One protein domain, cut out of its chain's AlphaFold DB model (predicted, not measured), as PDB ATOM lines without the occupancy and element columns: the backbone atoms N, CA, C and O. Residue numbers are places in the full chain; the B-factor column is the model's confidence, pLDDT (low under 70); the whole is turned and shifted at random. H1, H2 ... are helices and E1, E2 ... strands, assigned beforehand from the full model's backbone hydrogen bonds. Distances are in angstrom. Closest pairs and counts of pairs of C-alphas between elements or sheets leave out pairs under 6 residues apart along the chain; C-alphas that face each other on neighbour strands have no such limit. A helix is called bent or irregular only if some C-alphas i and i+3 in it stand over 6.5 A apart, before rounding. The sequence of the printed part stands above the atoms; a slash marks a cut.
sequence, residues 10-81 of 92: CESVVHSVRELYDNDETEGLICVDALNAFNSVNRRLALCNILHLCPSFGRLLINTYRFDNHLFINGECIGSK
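What this domain is: This is residues 10 to 81 of the 92 residues of an uncharacterized protein of Amphimedon queenslandica (UniProt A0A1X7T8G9). This is an open, drawn-out shape: a lone helix, H1, at one end, and at the other end two hairpins one after the other, the helical pair H3 and H4 and then the strand pair E1 and E2. H1 runs outward, the chain turns back at residues 22 to 27, and an arm of residues 30 to 38 that stands free leads across the gap into the short helix H2, just before H3. The printed part has 72 residues, with four named helices and two named strands in the order H1, H2, H3, H4, E1, E2; the sheet has the order E1 - E2, antiparallel, and the class is mixed, helices and strands. It is extended, with a radius of gyration of the C-alphas of 18.9 A, and elongated, spanning 56 by 34 by 20 A.

How they stand to each other: Start with H1, residues 10 to 21; it is apart from H2, residues 37 to 40, H3, residues 43 to 53, H4, residues 55 to 65, E1, residues 69 to 73, and E2, residues 76 to 80. H2 is also apart from H3, H4, E1 and E2. Look next at H3 and H4, a helical hairpin that touch at a shallow tilt of 15 degrees, opposite ways; their closest C-alphas, of Leu 51 and Gly 58, are 5.1 A apart. H3 is apart from both strands. E1 and E2 form a hairpin of antiparallel neighbours, with 144 degrees between their directions; N 71 and O 78, at 2.8 A, and N 80 and O 69, at 2.8 A, are within hydrogen-bond range. In H1 every O i to N i+4 pair is within hydrogen-bond range, in H3 and in H4 5 of 7 are, and H2 is too short for such a pair.

Where its parts are: Find C-alpha 10 at (271.925, 375.149, 335.667); from there H1 runs 16.5 A to C-alpha 21. H2 runs from Ala 37 to Ser 40, 5.1 A. H3 begins at C-alpha 43, (283.373, 371.340, 312.715), and runs 14.9 A to Leu 53. H4 runs 15.1 A from Pro 55 to Tyr 65 and is only just irregular, with C-alphas 56 and 59 6.9 A apart. E1 runs 12.8 A from Asn 69 to Ile 73, and E2 12.9 A from Glu 76 to C-alpha 80 at (285.011, 361.407, 312.558).

The domain as a whole: The two C-alphas farthest apart, those of Asp 24 and Gly 75, are 58.5 A apart. The printed part has no cut. The link from H1 to H2, 15 residues, is long; the other four links are tight. The mean pLDDT of the printed part is 94.9, and no printed residue is under 70.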
ATOM      1  N   CYS A  10     273.239 375.775 335.844       91.19
ATOM      2  CA  CYS A  10     271.925 375.149 335.667       91.19
ATOM      3  C   CYS A  10     270.870 375.791 336.577       91.19
ATOM      4  O   CYS A  10     269.743 376.003 336.149       91.19
ATOM      5  N   GLU A  11     271.242 376.117 337.816       93.56
ATOM      6  CA  GLU A  11     270.359 376.799 338.761       93.56
ATOM      7  C   GLU A  11     270.037 378.218 338.277       93.56
ATOM      8  O   GLU A  11     268.875 378.611 338.283       93.56
ATOM      9  N   SER A  12     271.037 378.954 337.780       92.56
ATOM     10  CA  SER A  12     270.826 380.281 337.194       92.56
ATOM     11  C   SER A  12     269.830 380.241 336.035       92.56
ATOM     12  O   SER A  12     268.900 381.037 336.022       92.56
ATOM     13  N   VAL A  13     269.962 379.281 335.109       92.50
ATOM     14  CA  VAL A  13     269.006 379.121 334.001       92.50
ATOM     15  C   VAL A  13     267.599 378.814 334.513       92.50
ATOM     16  O   VAL A  13     266.642 379.400 334.021       92.50
ATOM     17  N   VAL A  14     267.453 377.943 335.517       94.00
ATOM     18  CA  VAL A  14     266.139 377.630 336.108       94.00
ATOM     19  C   VAL A  14     265.487 378.875 336.710       94.00
ATOM     20  O   VAL A  14     264.300 379.098 336.481       94.00
ATOM     21  N   HIS A  15     266.238 379.693 337.453       95.88
ATOM     22  CA  HIS A  15     265.705 380.934 338.023       95.88
ATOM     23  C   HIS A  15     265.325 381.944 336.937       95.88
ATOM     24  O   HIS A  15     264.231 382.492 337.000       95.88
ATOM     25  N   SER A  16     266.152 382.123 335.901       94.81
ATOM     26  CA  SER A  16     265.828 383.018 334.780       94.81
ATOM     27  C   SER A  16     264.595 382.567 333.995       94.81
ATOM     28  O   SER A  16     263.772 383.389 333.613       94.81
ATOM     29  N   VAL A  17     264.432 381.261 333.765       95.56
ATOM     30  CA  VAL A  17     263.243 380.729 333.081       95.56
ATOM     31  C   VAL A  17     261.985 380.924 333.930       95.56
ATOM     32  O   VAL A  17     260.937 381.235 333.376       95.56
ATOM     33  N   ARG A  18     262.077 380.781 335.259       96.31
ATOM     34  CA  ARG A  18     260.958 381.072 336.171       96.31
ATOM     35  C   ARG A  18     260.566 382.543 336.150       96.31
ATOM     36  O   ARG A  18     259.391 382.840 336.019       96.31
ATOM     37  N   GLU A  19     261.543 383.444 336.214       97.12
ATOM     38  CA  GLU A  19     261.294 384.887 336.136       97.12
ATOM     39  C   GLU A  19     260.591 385.277 334.828       97.12
ATOM     40  O   GLU A  19     259.649 386.062 334.847       97.12
ATOM     41  N   LEU A  20     261.002 384.692 333.696       96.31
ATOM     42  CA  LEU A  20     260.321 384.891 332.414       96.31
ATOM     43  C   LEU A  20     258.908 384.299 332.411       96.31
ATOM     44  O   LEU A  20     257.997 384.908 331.867       96.31
ATOM     45  N   TYR A  21     258.719 383.127 333.014       95.31
ATOM     46  CA  TYR A  21     257.412 382.480 333.096       95.31
ATOM     47  C   TYR A  21     256.399 383.286 333.922       95.31
ATOM     48  O   TYR A  21     255.232 383.348 333.551       95.31
ATOM     49  N   ASP A  22     256.849 383.910 335.013       96.38
ATOM     50  CA  ASP A  22     256.006 384.704 335.917       96.38
ATOM     51  C   ASP A  22     255.762 386.142 335.411       96.38
ATOM     52  O   ASP A  22     255.050 386.914 336.051       96.38
ATOM     53  N   ASN A  23     256.368 386.536 334.287       97.06
ATOM     54  CA  ASN A  23     256.190 387.860 333.705       97.06
ATOM     55  C   ASN A  23     254.917 387.905 332.849       97.06
ATOM     56  O   ASN A  23     254.842 387.230 331.824       97.06
ATOM     57  N   ASP A  24     253.968 388.762 333.234       96.56
ATOM     58  CA  ASP A  24     252.672 388.946 332.561       96.56
ATOM     59  C   ASP A  24     252.783 389.336 331.069       96.56
ATOM     60  O   ASP A  24     251.861 389.081 330.298       96.56
ATOM     61  N   GLU A  25     253.909 389.919 330.638       97.69
ATOM     62  CA  GLU A  25     254.183 390.258 329.230       97.69
ATOM     63  C   GLU A  25     254.679 389.050 328.407       97.69
ATOM     64  O   GLU A  25     254.831 389.133 327.187       97.69
ATOM     65  N   THR A  26     254.975 387.915 329.050       97.06
ATOM     66  CA  THR A  26     255.452 386.705 328.370       97.06
ATOM     67  C   THR A  26     254.276 385.866 327.885       97.06
ATOM     68  O   THR A  26     253.612 385.179 328.654       97.06
ATOM     69  N   GLU A  27     254.056 385.853 326.571       96.12
ATOM     70  CA  GLU A  27     252.958 385.092 325.957       96.12
ATOM     71  C   GLU A  27     253.181 383.566 325.960       96.12
ATOM     72  O   GLU A  27     252.228 382.788 325.871       96.12
ATOM     73  N   GLY A  28     254.435 383.108 326.048       93.69
ATOM     74  CA  GLY A  28     254.755 381.683 326.091       93.69
ATOM     75  C   GLY A  28     256.247 381.367 326.019       93.69
ATOM     76  O   GLY A  28     257.080 382.217 325.710       93.69
ATOM     77  N   LEU A  29     256.583 380.104 326.292       93.50
ATOM     78  CA  LEU A  29     257.950 379.581 326.250       93.50
ATOM     79  C   LEU A  29     258.071 378.479 325.195       93.50
ATOM     80  O   LEU A  29     257.248 377.564 325.140       93.50
ATOM     81  N   ILE A  30     259.132 378.540 324.388       95.06
ATOM     82  CA  ILE A  30     259.463 377.510 323.398       95.06
ATOM     83  C   ILE A  30     260.697 376.750 323.877       95.06
ATOM     84  O   ILE A  30     261.774 377.325 324.038       95.06
ATOM     85  N   CYS A  31     260.549 375.441 324.066       93.38
ATOM     86  CA  CYS A  31     261.665 374.550 324.354       93.38
ATOM     87  C   CYS A  31     262.201 373.959 323.047       93.38
ATOM     88  O   CYS A  31     261.473 373.278 322.326       93.38
ATOM     89  N   VAL A  32     263.477 374.209 322.758       94.25
ATOM     90  CA  VAL A  32     264.171 373.675 321.581       94.25
ATOM     91  C   VAL A  32     265.253 372.712 322.047       94.25
ATOM     92  O   VAL A  32     266.016 373.036 322.955       94.25
ATOM     93  N   ASP A  33     265.332 371.553 321.398       94.06
ATOM     94  CA  ASP A  33     266.408 370.587 321.586       94.06
ATOM     95  C   ASP A  33     267.022 370.223 320.232       94.06
ATOM     96  O   ASP A  33     266.318 369.920 319.265       94.06
ATOM     97  N   ALA A  34     268.348 370.300 320.148       93.00
ATOM     98  CA  ALA A  34     269.077 370.010 318.926       93.00
ATOM     99  C   ALA A  34     269.403 368.515 318.868       93.00
ATOM    100  O   ALA A  34     270.196 368.000 319.658       93.00
ATOM    101  N   LEU A  35     268.827 367.816 317.886       94.56
ATOM    102  CA  LEU A  35     269.069 366.390 317.702       94.56
ATOM    103  C   LEU A  35     270.559 366.124 317.462       94.56
ATOM    104  O   LEU A  35     271.148 366.645 316.516       94.56
ATOM    105  N   ASN A  36     271.144 365.260 318.294       93.06
ATOM    106  CA  ASN A  36     272.519 364.783 318.148       93.06
ATOM    107  C   ASN A  36     273.572 365.911 318.080       93.06
ATOM    108  O   ASN A  36     274.567 365.793 317.363       93.06
ATOM    109  N   ALA A  37     273.347 366.998 318.832       91.81
ATOM    110  CA  ALA A  37     274.091 368.254 318.732       91.81
ATOM    111  C   ALA A  37     275.612 368.069 318.608       91.81
ATOM    112  O   ALA A  37     276.198 368.557 317.647       91.81
ATOM    113  N   PHE A  38     276.226 367.291 319.507       91.19
ATOM    114  CA  PHE A  38     277.670 367.032 319.517       91.19
ATOM    115  C   PHE A  38     278.190 366.441 318.206       91.19
ATOM    116  O   PHE A  38     279.199 366.905 317.692       91.19
ATOM    117  N   ASN A  39     277.505 365.451 317.635       92.38
ATOM    118  CA  ASN A  39     277.956 364.786 316.410       92.38
ATOM    119  C   ASN A  39     277.572 365.567 315.142       92.38
ATOM    120  O   ASN A  39     278.139 365.330 314.078       92.38
ATOM    121  N   SER A  40     276.603 366.479 315.245       94.19
ATOM    122  CA  SER A  40     276.047 367.229 314.116       94.19
ATOM    123  C   SER A  40     276.619 368.641 313.956       94.19
ATOM    124  O   SER A  40     276.270 369.322 312.991       94.19
ATOM    125  N   VAL A  41     277.505 369.098 314.852       93.44
ATOM    126  CA  VAL A  41     278.193 370.390 314.684       93.44
ATOM    127  C   VAL A  41     279.003 370.389 313.388       93.44
ATOM    128  O   VAL A  41     279.830 369.507 313.177       93.44
ATOM    129  N   ASN A  42     278.845 371.428 312.561       95.75
ATOM    130  CA  ASN A  42     279.771 371.662 311.455       95.75
ATOM    131  C   ASN A  42     281.136 372.088 312.011       95.75
ATOM    132  O   ASN A  42     281.326 373.239 312.421       95.75
ATOM    133  N   ARG A  43     282.091 371.161 312.033       95.44
ATOM    134  CA  ARG A  43     283.373 371.340 312.715       95.44
ATOM    135  C   ARG A  43     284.191 372.456 312.088       95.44
ATOM    136  O   ARG A  43     284.759 373.285 312.796       95.44
ATOM    137  N   ARG A  44     284.220 372.523 310.756       95.38
ATOM    138  CA  ARG A  44     284.966 373.563 310.037       95.38
ATOM    139  C   ARG A  44     284.439 374.955 310.378       95.38
ATOM    140  O   ARG A  44     285.230 375.840 310.693       95.38
ATOM    141  N   LEU A  45     283.119 375.140 310.348       96.56
ATOM    142  CA  LEU A  45     282.496 376.417 310.689       96.56
ATOM    143  C   LEU A  45     282.732 376.780 312.159       96.56
ATOM    144  O   LEU A  45     283.084 377.920 312.450       96.56
ATOM    145  N   ALA A  46     282.619 375.816 313.077       95.12
ATOM    146  CA  ALA A  46     282.912 376.037 314.491       95.12
ATOM    147  C   ALA A  46     284.362 376.513 314.714       95.12
ATOM    148  O   ALA A  46     284.590 377.479 315.445       95.12
ATOM    149  N   LEU A  47     285.336 375.903 314.025       95.75
ATOM    150  CA  LEU A  47     286.747 376.298 314.088       95.75
ATOM    151  C   LEU A  47     287.022 377.678 313.469       95.75
ATOM    152  O   LEU A  47     287.888 378.404 313.952       95.75
ATOM    153  N   CYS A  48     286.280 378.083 312.437       96.56
ATOM    154  CA  CYS A  48     286.351 379.452 311.921       96.56
ATOM    155  C   CYS A  48     285.726 380.464 312.897       96.56
ATOM    156  O   CYS A  48     286.275 381.547 313.110       96.56
ATOM    157  N   ASN A  49     284.602 380.112 313.519       96.56
ATOM    158  CA  ASN A  49     283.877 381.007 314.418       96.56
ATOM    159  C   ASN A  49     284.627 381.238 315.731       96.56
ATOM    160  O   ASN A  49     284.655 382.367 316.221       96.56
ATOM    161  N   ILE A  50     285.296 380.221 316.288       95.19
ATOM    162  CA  ILE A  50     286.043 380.397 317.539       95.19
ATOM    163  C   ILE A  50     287.197 381.395 317.396       95.19
ATOM    164  O   ILE A  50     287.498 382.122 318.338       95.19
ATOM    165  N   LEU A  51     287.797 381.505 316.207       96.00
ATOM    166  CA  LEU A  51     288.824 382.514 315.937       96.00
ATOM    167  C   LEU A  51     288.303 383.952 316.053       96.00
ATOM    168  O   LEU A  51     289.113 384.857 316.218       96.00
ATOM    169  N   HIS A  52     286.984 384.154 315.991       96.50
ATOM    170  CA  HIS A  52     286.333 385.448 316.189       96.50
ATOM    171  C   HIS A  52     285.769 385.584 317.610       96.50
ATOM    172  O   HIS A  52     285.961 386.613 318.248       96.50
ATOM    173  N   LEU A  53     285.102 384.541 318.122       95.19
ATOM    174  CA  LEU A  53     284.413 384.567 319.419       95.19
ATOM    175  C   LEU A  53     285.366 384.454 320.616       95.19
ATOM    176  O   LEU A  53     285.157 385.099 321.638       95.19
ATOM    177  N   CYS A  54     286.402 383.620 320.508       93.50
ATOM    178  CA  CYS A  54     287.381 383.403 321.572       93.50
ATOM    179  C   CYS A  54     288.770 383.084 320.982       93.50
ATOM    180  O   CYS A  54     289.237 381.939 321.043       93.50
ATOM    181  N   PRO A  55     289.467 384.084 320.408       95.19
ATOM    182  CA  PRO A  55     290.739 383.863 319.717       95.19
ATOM    183  C   PRO A  55     291.817 383.218 320.604       95.19
ATOM    184  O   PRO A  55     292.620 382.417 320.124       95.19
ATOM    185  N   SER A  56     291.814 383.530 321.906       94.38
ATOM    186  CA  SER A  56     292.733 382.958 322.899       94.38
ATOM    187  C   SER A  56     292.581 381.441 323.046       94.38
ATOM    188  O   SER A  56     293.571 380.750 323.281       94.38
ATOM    189  N   PHE A  57     291.370 380.912 322.854       91.44
ATOM    190  CA  PHE A  57     291.076 379.480 322.908       91.44
ATOM    191  C   PHE A  57     291.140 378.805 321.529       91.44
ATOM    192  O   PHE A  57     291.395 377.605 321.424       91.44
ATOM    193  N   GLY A  58     290.975 379.575 320.450       95.12
ATOM    194  CA  GLY A  58     290.875 379.051 319.088       95.12
ATOM    195  C   GLY A  58     292.067 378.200 318.645       95.12
ATOM    196  O   GLY A  58     291.874 377.167 318.007       95.12
ATOM    197  N   ARG A  59     293.301 378.560 319.029       95.25
ATOM    198  CA  ARG A  59     294.492 377.766 318.669       95.25
ATOM    199  C   ARG A  59     294.460 376.359 319.271       95.25
ATOM    200  O   ARG A  59     294.862 375.415 318.594       95.25
ATOM    201  N   LEU A  60     293.978 376.220 320.508       94.75
ATOM    202  CA  LEU A  60     293.829 374.919 321.160       94.75
ATOM    203  C   LEU A  60     292.824 374.058 320.392       94.75
ATOM    204  O   LEU A  60     293.173 372.964 319.962       94.75
ATOM    205  N   LEU A  61     291.626 374.587 320.127       94.75
ATOM    206  CA  LEU A  61     290.585 373.848 319.410       94.75
ATOM    207  C   LEU A  61     290.991 373.480 317.980       94.75
ATOM    208  O   LEU A  61     290.751 372.355 317.557       94.75
ATOM    209  N   ILE A  62     291.667 374.369 317.251       95.94
ATOM    210  CA  ILE A  62     292.189 374.057 315.910       95.94
ATOM    211  C   ILE A  62     293.223 372.935 315.975       95.94
ATOM    212  O   ILE A  62     293.226 372.057 315.116       95.94
ATOM    213  N   ASN A  63     294.106 372.936 316.973       94.88
ATOM    214  CA  ASN A  63     295.076 371.856 317.133       94.88
ATOM    215  C   ASN A  63     294.413 370.511 317.443       94.88
ATOM    216  O   ASN A  63     294.896 369.495 316.950       94.88
ATOM    217  N   THR A  64     293.316 370.523 318.198       93.88
ATOM    218  CA  THR A  64     292.568 369.315 318.557       93.88
ATOM    219  C   THR A  64     291.703 368.792 317.409       93.88
ATOM    220  O   THR A  64     291.659 367.591 317.188       93.88
ATOM    221  N   TYR A  65     291.031 369.673 316.661       95.00
ATOM    222  CA  TYR A  65     289.894 369.301 315.808       95.00
ATOM    223  C   TYR A  65     290.069 369.593 314.307       95.00
ATOM    224  O   TYR A  65     289.163 369.316 313.526       95.00
ATOM    225  N   ARG A  66     291.192 370.159 313.839       95.31
ATOM    226  CA  ARG A  66     291.351 370.486 312.396       95.31
ATOM    227  C   ARG A  66     291.393 369.275 311.459       95.31
ATOM    228  O   ARG A  66     291.274 369.454 310.250       95.31
ATOM    229  N   PHE A  67     291.638 368.086 311.996       95.38
ATOM    230  CA  PHE A  67     291.701 366.839 311.243       95.38
ATOM    231  C   PHE A  67     290.590 365.895 311.700       95.38
ATOM    232  O   PHE A  67     289.953 366.122 312.731       95.38
ATOM    233  N   ASP A  68     290.355 364.844 310.921       95.69
ATOM    234  CA  ASP A  68     289.417 363.796 311.305       95.69
ATOM    235  C   ASP A  68     289.904 363.121 312.594       95.69
ATOM    236  O   ASP A  68     291.055 362.691 312.686       95.69
ATOM    237  N   ASN A  69     289.024 363.020 313.593       91.94
ATOM    238  CA  ASN A  69     289.337 362.303 314.826       91.94
ATOM    239  C   ASN A  69     289.221 360.798 314.583       91.94
ATOM    240  O   ASN A  69     288.284 360.344 313.929       91.94
ATOM    241  N   HIS A  70     290.138 360.014 315.140       94.19
ATOM    242  CA  HIS A  70     290.096 358.560 315.027       94.19
ATOM    243  C   HIS A  70     289.065 357.963 315.990       94.19
ATOM    244  O   HIS A  70     289.161 358.144 317.204       94.19
ATOM    245  N   LEU A  71     288.099 357.228 315.448       94.31
ATOM    246  CA  LEU A  71     287.166 356.398 316.198       94.31
ATOM    247  C   LEU A  71     287.582 354.938 316.040       94.31
ATOM    248  O   LEU A  71     287.708 354.448 314.919       94.31
ATOM    249  N   PHE A  72     287.765 354.242 317.158       95.44
ATOM    250  CA  PHE A  72     288.145 352.833 317.171       95.44
ATOM    251  C   PHE A  72     286.921 351.972 317.472       95.44
ATOM    252  O   PHE A  72     286.339 352.083 318.551       95.44
ATOM    253  N   ILE A  73     286.520 351.124 316.526       95.75
ATOM    254  CA  ILE A  73     285.327 350.278 316.631       95.75
ATOM    255  C   ILE A  73     285.693 348.874 316.158       95.75
ATOM    256  O   ILE A  73     286.119 348.701 315.025       95.75
ATOM    257  N   ASN A  74     285.532 347.863 317.016       96.38
ATOM    258  CA  ASN A  74     285.763 346.450 316.675       96.38
ATOM    259  C   ASN A  74     287.128 346.154 316.010       96.38
ATOM    260  O   ASN A  74     287.231 345.277 315.160       96.38
ATOM    261  N   GLY A  75     288.182 346.879 316.400       96.12
ATOM    262  CA  GLY A  75     289.526 346.726 315.826       96.12
ATOM    263  C   GLY A  75     289.769 347.516 314.535       96.12
ATOM    264  O   GLY A  75     290.894 347.531 314.045       96.12
ATOM    265  N   GLU A  76     288.760 348.215 314.017       96.81
ATOM    266  CA  GLU A  76     288.887 349.139 312.893       96.81
ATOM    267  C   GLU A  76     289.008 350.587 313.372       96.81
ATOM    268  O   GLU A  76     288.541 350.953 314.453       96.81
ATOM    269  N   CYS A  77     289.636 351.421 312.543       96.69
ATOM    270  CA  CYS A  77     289.741 352.857 312.757       96.69
ATOM    271  C   CYS A  77     288.970 353.588 311.657       96.69
ATOM    272  O   CYS A  77     289.278 353.431 310.475       96.69
ATOM    273  N   ILE A  78     287.992 354.404 312.046       95.81
ATOM    274  CA  ILE A  78     287.236 355.272 311.138       95.81
ATOM    275  C   ILE A  78     287.437 356.742 311.519       95.81
ATOM    276  O   ILE A  78     287.682 357.072 312.677       95.81
ATOM    277  N   GLY A  79     287.331 357.643 310.542       94.69
ATOM    278  CA  GLY A  79     287.463 359.083 310.767       94.69
ATOM    279  C   GLY A  79     286.130 359.744 311.120       94.69
ATOM    280  O   GLY A  79     285.164 359.648 310.363       94.69
ATOM    281  N   SER A  80     286.085 360.469 312.234       94.44
ATOM    282  CA  SER A  80     285.011 361.407 312.558       94.44
ATOM    283  C   SER A  80     285.292 362.745 311.879       94.44
ATOM    284  O   SER A  80     286.249 363.425 312.249       94.44
ATOM    285  N   LYS A  81     284.454 363.132 310.911       94.69
ATOM    286  CA  LYS A  81     284.620 364.337 310.068       94.69
ATOM    287  C   LYS A  81     283.898 365.579 310.583       94.69
ATOM    288  O   LYS A  81     284.337 366.695 310.332       94.69
TER     289      LYS A  81